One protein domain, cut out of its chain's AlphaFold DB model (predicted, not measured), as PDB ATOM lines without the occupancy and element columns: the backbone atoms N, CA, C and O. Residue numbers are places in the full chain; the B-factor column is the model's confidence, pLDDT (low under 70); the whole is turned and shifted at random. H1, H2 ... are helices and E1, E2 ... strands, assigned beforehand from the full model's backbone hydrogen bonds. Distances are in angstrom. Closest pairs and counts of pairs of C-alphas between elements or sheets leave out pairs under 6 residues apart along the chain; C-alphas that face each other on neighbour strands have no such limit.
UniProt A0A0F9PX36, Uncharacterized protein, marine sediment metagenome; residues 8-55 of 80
ATOM      1  N   ILE A   8     299.191 432.113 395.166       94.69
ATOM      2  CA  ILE A   8     300.364 431.275 395.406       94.69
ATOM      3  C   ILE A   8     300.746 430.532 394.133       94.69
ATOM      4  O   ILE A   8     299.913 430.307 393.257       94.69
ATOM      5  N   TRP A   9     302.011 430.148 394.039       94.75
ATOM      6  CA  TRP A   9     302.436 429.159 393.058       94.75
ATOM      7  C   TRP A   9     301.823 427.810 393.433       94.75
ATOM      8  O   TRP A   9     301.967 427.372 394.575       94.75
ATOM      9  N   LEU A  10     301.084 427.209 392.502       89.81
ATOM     10  CA  LEU A  10     300.550 425.852 392.662       89.81
ATOM     11  C   LEU A  10     301.582 424.817 392.212       89.81
ATOM     12  O   LEU A  10     301.711 423.758 392.817       89.81
ATOM     13  N   ASP A  11     302.339 425.173 391.180       90.19
ATOM     14  CA  ASP A  11     303.441 424.416 390.608       90.19
ATOM     15  C   ASP A  11     304.532 425.398 390.126       90.19
ATOM     16  O   ASP A  11     304.496 426.592 390.443       90.19
ATOM     17  N   GLY A  12     305.520 424.905 389.378       92.81
ATOM     18  CA  GLY A  12     306.638 425.714 388.884       92.81
ATOM     19  C   GLY A  12     306.276 426.810 387.869       92.81
ATOM     20  O   GLY A  12     307.129 427.646 387.585       92.81
ATOM     21  N   TRP A  13     305.051 426.830 387.331       93.19
ATOM     22  CA  TRP A  13     304.669 427.678 386.192       93.19
ATOM     23  C   TRP A  13     303.316 428.384 386.358       93.19
ATOM     24  O   TRP A  13     303.085 429.421 385.735       93.19
ATOM     25  N   HIS A  14     302.442 427.905 387.242       94.06
ATOM     26  CA  HIS A  14     301.091 428.427 387.413       94.06
ATOM     27  C   HIS A  14     300.866 429.046 388.795       94.06
ATOM     28  O   HIS A  14     301.143 428.456 389.846       94.06
ATOM     29  N   LYS A  15     300.277 430.249 388.796       95.06
ATOM     30  CA  LYS A  15     299.798 430.929 390.008       95.06
ATOM     31  C   LYS A  15     298.294 430.762 390.167       95.06
ATOM     32  O   LYS A  15     297.524 431.303 389.371       95.06
ATOM     33  N   GLY A  16     297.880 430.138 391.260       94.50
ATOM     34  CA  GLY A  16     296.482 429.992 391.648       94.50
ATOM     35  C   GLY A  16     296.128 430.797 392.889       94.50
ATOM     36  O   GLY A  16     296.992 431.353 393.567       94.50
ATOM     37  N   GLN A  17     294.836 430.862 393.189       94.81
ATOM     38  CA  GLN A  17     294.367 431.407 394.455       94.81
ATOM     39  C   GLN A  17     294.695 430.440 395.595       94.81
ATOM     40  O   GLN A  17     294.545 429.228 395.444       94.81
ATOM     41  N   CYS A  18     295.122 430.957 396.750       95.25
ATOM     42  CA  CYS A  18     295.246 430.126 397.940       95.25
ATOM     43  C   CYS A  18     293.882 429.511 398.291       95.25
ATOM     44  O   CYS A  18     292.913 430.228 398.529       95.25
ATOM     45  N   SER A  19     293.827 428.182 398.378       94.44
ATOM     46  CA  SER A  19     292.605 427.428 398.690       94.44
ATOM     47  C   SER A  19     292.220 427.445 400.173       94.44
ATOM     48  O   SER A  19     291.191 426.891 400.551       94.44
ATOM     49  N   ARG A  20     293.030 428.062 401.044       95.06
ATOM     50  CA  ARG A  20     292.738 428.113 402.480       95.06
ATOM     51  C   ARG A  20     291.664 429.141 402.802       95.06
ATOM     52  O   ARG A  20     291.674 430.253 402.271       95.06
ATOM     53  N   ILE A  21     290.814 428.785 403.760       96.19
ATOM     54  CA  ILE A  21     289.811 429.676 404.341       96.19
ATOM     55  C   ILE A  21     290.518 430.843 405.034       96.19
ATOM     56  O   ILE A  21     291.526 430.666 405.731       96.19
ATOM     57  N   ALA A  22     290.009 432.047 404.804       96.25
ATOM     58  CA  ALA A  22     290.476 433.234 405.484       96.25
ATOM     59  C   ALA A  22     289.980 433.260 406.931       96.25
ATOM     60  O   ALA A  22     288.821 432.971 407.211       96.25
ATOM     61  N   THR A  23     290.877 433.622 407.840       96.56
ATOM     62  CA  THR A  23     290.590 433.746 409.276       96.56
ATOM     63  C   THR A  23     290.808 435.166 409.783       96.56
ATOM     64  O   THR A  23     290.462 435.460 410.920       96.56
ATOM     65  N   VAL A  24     291.431 436.030 408.978       95.81
ATOM     66  CA  VAL A  24     291.713 437.425 409.324       95.81
ATOM     67  C   VAL A  24     291.406 438.329 408.138       95.81
ATOM     68  O   VAL A  24     291.529 437.911 406.985       95.81
ATOM     69  N   GLU A  25     291.044 439.574 408.422       96.25
ATOM     70  CA  GLU A  25     290.826 440.616 407.421       96.25
ATOM     71  C   GLU A  25     291.786 441.788 407.665       96.25
ATOM     72  O   GLU A  25     292.040 442.177 408.813       96.25
ATOM     73  N   ARG A  26     292.370 442.307 406.580       95.12
ATOM     74  CA  ARG A  26     293.272 443.469 406.562       95.12
ATOM     75  C   ARG A  26     292.944 444.304 405.333       95.12
ATOM     76  O   ARG A  26     292.907 443.752 404.237       95.12
ATOM     77  N   ASP A  27     292.680 445.597 405.509       92.88
ATOM     78  CA  ASP A  27     292.392 446.530 404.408       92.88
ATOM     79  C   ASP A  27     291.274 446.041 403.459       92.88
ATOM     80  O   ASP A  27     291.402 446.104 402.235       92.88
ATOM     81  N   GLY A  28     290.209 445.456 404.024       93.56
ATOM     82  CA  GLY A  28     289.088 444.881 403.267       93.56
ATOM     83  C   GLY A  28     289.432 443.613 402.476       93.56
ATOM     84  O   GLY A  28     288.658 443.177 401.626       93.56
ATOM     85  N   LYS A  29     290.608 443.015 402.711       95.19
ATOM     86  CA  LYS A  29     291.068 441.796 402.040       95.19
ATOM     87  C   LYS A  29     291.148 440.634 403.038       95.19
ATOM     88  O   LYS A  29     291.807 440.750 404.074       95.19
ATOM     89  N   PRO A  30     290.530 439.485 402.721       96.56
ATOM     90  CA  PRO A  30     290.571 438.301 403.572       96.56
ATOM     91  C   PRO A  30     291.908 437.559 403.412       96.56
ATOM     92  O   PRO A  30     292.395 437.367 402.297       96.56
ATOM     93  N   TYR A  31     292.511 437.086 404.502       96.94
ATOM     94  CA  TYR A  31     293.748 436.298 404.492       96.94
ATOM     95  C   TYR A  31     293.649 435.067 405.399       96.94
ATOM     96  O   TYR A  31     292.967 435.068 406.424       96.94
ATOM     97  N   CYS A  32     294.340 433.986 405.026       96.19
ATOM     98  CA  CYS A  32     294.550 432.853 405.927       96.19
ATOM     99  C   CYS A  32     295.737 433.132 406.857       96.19
ATOM    100  O   CYS A  32     296.598 433.957 406.555       96.19
ATOM    101  N   THR A  33     295.842 432.372 407.944       93.94
ATOM    102  CA  THR A  33     296.919 432.512 408.942       93.94
ATOM    103  C   THR A  33     298.343 432.455 408.373       93.94
ATOM    104  O   THR A  33     299.253 433.031 408.964       93.94
ATOM    105  N   GLN A  34     298.573 431.773 407.244       94.69
ATOM    106  CA  GLN A  34     299.905 431.694 406.625       94.69
ATOM    107  C   GLN A  34     300.225 432.863 405.687       94.69
ATOM    108  O   GLN A  34     301.402 433.144 405.472       94.69
ATOM    109  N   HIS A  35     299.212 433.524 405.126       95.31
ATOM    110  CA  HIS A  35     299.379 434.614 404.160       95.31
ATOM    111  C   HIS A  35     298.920 435.973 404.693       95.31
ATOM    112  O   HIS A  35     298.848 436.925 403.921       95.31
ATOM    113  N   ASP A  36     298.606 436.060 405.984       96.31
ATOM    114  CA  ASP A  36     298.367 437.325 406.668       96.31
ATOM    115  C   ASP A  36     299.607 438.225 406.513       96.31
ATOM    116  O   ASP A  36     300.694 437.826 406.951       96.31
ATOM    117  N   PRO A  37     299.479 439.406 405.880       94.75
ATOM    118  CA  PRO A  37     300.611 440.287 405.614       94.75
ATOM    119  C   PRO A  37     301.368 440.673 406.886       94.75
ATOM    120  O   PRO A  37     302.597 440.686 406.863       94.75
ATOM    121  N   VAL A  38     300.663 440.883 408.002       96.00
ATOM    122  CA  VAL A  38     301.289 441.239 409.283       96.00
ATOM    123  C   VAL A  38     302.140 440.077 409.792       96.00
ATOM    124  O   VAL A  38     303.324 440.245 410.066       96.00
ATOM    125  N   ARG A  39     301.597 438.852 409.822       95.12
ATOM    126  CA  ARG A  39     302.362 437.670 410.272       95.12
ATOM    127  C   ARG A  39     303.540 437.345 409.360       95.12
ATOM    128  O   ARG A  39     304.565 436.846 409.832       95.12
ATOM    129  N   VAL A  40     303.389 437.549 408.052       95.12
ATOM    130  CA  VAL A  40     304.484 437.354 407.094       95.12
ATOM    131  C   VAL A  40     305.594 438.367 407.362       95.12
ATOM    132  O   VAL A  40     306.756 437.965 407.427       95.12
ATOM    133  N   GLN A  41     305.242 439.634 407.585       95.31
ATOM    134  CA  GLN A  41     306.193 440.686 407.927       95.31
ATOM    135  C   GLN A  41     306.909 440.398 409.251       95.31
ATOM    136  O   GLN A  41     308.134 440.364 409.273       95.31
ATOM    137  N   GLU A  42     306.188 440.066 410.323       96.25
ATOM    138  CA  GLU A  42     306.797 439.701 411.612       96.25
ATOM    139  C   GLU A  42     307.786 438.528 411.480       96.25
ATOM    140  O   GLU A  42     308.836 438.484 412.128       96.25
ATOM    141  N   ARG A  43     307.462 437.535 410.640       96.19
ATOM    142  CA  ARG A  43     308.352 436.398 410.367       96.19
ATOM    143  C   ARG A  43     309.598 436.831 409.597       96.19
ATOM    144  O   ARG A  43     310.684 436.319 409.882       96.19
ATOM    145  N   GLU A  44     309.443 437.726 408.625       96.19
ATOM    146  CA  GLU A  44     310.552 438.316 407.874       96.19
ATOM    147  C   GLU A  44     311.476 439.107 408.802       96.19
ATOM    148  O   GLU A  44     312.675 438.842 408.834       96.19
ATOM    149  N   GLU A  45     310.925 439.987 409.633       96.19
ATOM    150  CA  GLU A  45     311.671 440.795 410.600       96.19
ATOM    151  C   GLU A  45     312.446 439.920 411.589       96.19
ATOM    152  O   GLU A  45     313.638 440.137 411.806       96.19
ATOM    153  N   LYS A  46     311.828 438.852 412.112       95.50
ATOM    154  CA  LYS A  46     312.526 437.858 412.950       95.50
ATOM    155  C   LYS A  46     313.676 437.181 412.203       95.50
ATOM    156  O   LYS A  46     314.742 436.956 412.785       95.50
ATOM    157  N   ARG A  47     313.493 436.856 410.917       93.19
ATOM    158  CA  ARG A  47     314.559 436.270 410.088       93.19
ATOM    159  C   ARG A  47     315.694 437.269 409.863       93.19
ATOM    160  O   ARG A  47     316.853 436.890 410.012       93.19
ATOM    161  N   GLN A  48     315.375 438.525 409.563       91.94
ATOM    162  CA  GLN A  48     316.358 439.588 409.361       91.94
ATOM    163  C   GLN A  48     317.117 439.919 410.647       91.94
ATOM    164  O   GLN A  48     318.337 440.037 410.610       91.94
ATOM    165  N   ALA A  49     316.437 439.993 411.792       91.81
ATOM    166  CA  ALA A  49     317.076 440.191 413.091       91.81
ATOM    167  C   ALA A  49     318.085 439.070 413.388       91.81
ATOM    168  O   ALA A  49     319.235 439.342 413.727       91.81
ATOM    169  N   LYS A  50     317.701 437.806 413.155       89.88
ATOM    170  CA  LYS A  50     318.606 436.653 413.295       89.88
ATOM    171  C   LYS A  50     319.745 436.654 412.268       89.88
ATOM    172  O   LYS A  50     320.814 436.125 412.547       89.88
ATOM    173  N   ALA A  51     319.527 437.198 411.072       88.00
ATOM    174  CA  ALA A  51     320.585 437.345 410.078       88.00
ATOM    175  C   ALA A  51     321.594 438.422 410.501       88.00
ATOM    176  O   ALA A  51     322.796 438.180 410.419       88.00
ATOM    177  N   LYS A  52     321.122 439.561 411.026       87.31
ATOM    178  CA  LYS A  52     321.968 440.652 411.534       87.31
ATOM    179  C   LYS A  52     322.881 440.194 412.669       87.31
ATOM    180  O   LYS A  52     324.065 440.500 412.641       87.31
ATOM    181  N   THR A  53     322.384 439.394 413.615       87.44
ATOM    182  CA  THR A  53     323.222 438.878 414.717       87.44
ATOM    183  C   THR A  53     324.316 437.912 414.263       87.44
ATOM    184  O   THR A  53     325.263 437.682 415.005       87.44
ATOM    185  N   LYS A  54     324.204 437.355 413.053       87.88
ATOM    186  CA  LYS A  54     325.211 436.475 412.449       87.88
ATOM    187  C   LYS A  54     326.224 437.220 411.578       87.88
ATOM    188  O   LYS A  54     327.194 436.610 411.140       87.88
ATOM    189  N   GLN A  55     326.002 438.501 411.280       91.69
ATOM    190  CA  GLN A  55     326.910 439.277 410.437       91.69
ATOM    191  C   GLN A  55     328.276 439.450 411.100       91.69
ATOM    192  O   GLN A  55     328.429 439.357 412.319       91.69
TER     193      GLN A  55
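This is residues 8 to 55 of the 80 residues of an uncharacterized protein of marine sediment metagenome (UniProt A0A0F9PX36). The model has the outline of an L: a small two-stranded hairpin, E2 and E3, sits at the corner, and one long helix, H1, forms an arm whose residues 39 to 55 stick out free. The other limb is the short strand E1 with the loop before it, where residues 8 to 9 fold back beside residues 15 to 16 of E1. The printed part has 48 residues, with three named strands and then one named helix, in the order E1, E2, E3, H1; the class is mixed, helices and strands, and the sheet E2 - E3 is antiparallel. The whole is only just loose, close to extended, with a radius of gyration of the C-alphas of 14.1 A, and it is flat, spanning 37 by 29 by 14 A.

E2, residues 24 to 26, and E3, residues 29 to 31, form an antiparallel hairpin with 143 degrees between their directions. The C-alphas of Glu 25 and Pro 30 face each other at 4.5 A. N 31 and O 24, 2.8 A apart, and N 29 and O 26, 2.9 A apart, are within hydrogen-bond range. H1, residues 37 to 52, is apart from E2, but only just: their closest C-alphas are 8.1 A apart. In H1 every O i to N i+4 pair is within hydrogen-bond range. E1, residues 15 to 17, pairs with no named strand and is apart from E2, E3 and H1; residues 8 to 9 pair antiparallel with its residues 15 to 16.

E1 begins at C-alpha 15 (299.798, 430.929, 390.008) and is 7.0 A long, E2 6.8 A and E3 6.6 A. H1 runs 22.2 A from C-alpha 37 (300.611, 440.287, 405.614) to C-alpha 52 (321.968, 440.652, 411.534).

The two C-alphas farthest apart, those of Gly 28 and Gln 55, are 38.9 A apart. The printed part has no cut and no long link. No printed residue is under 70 in pLDDT.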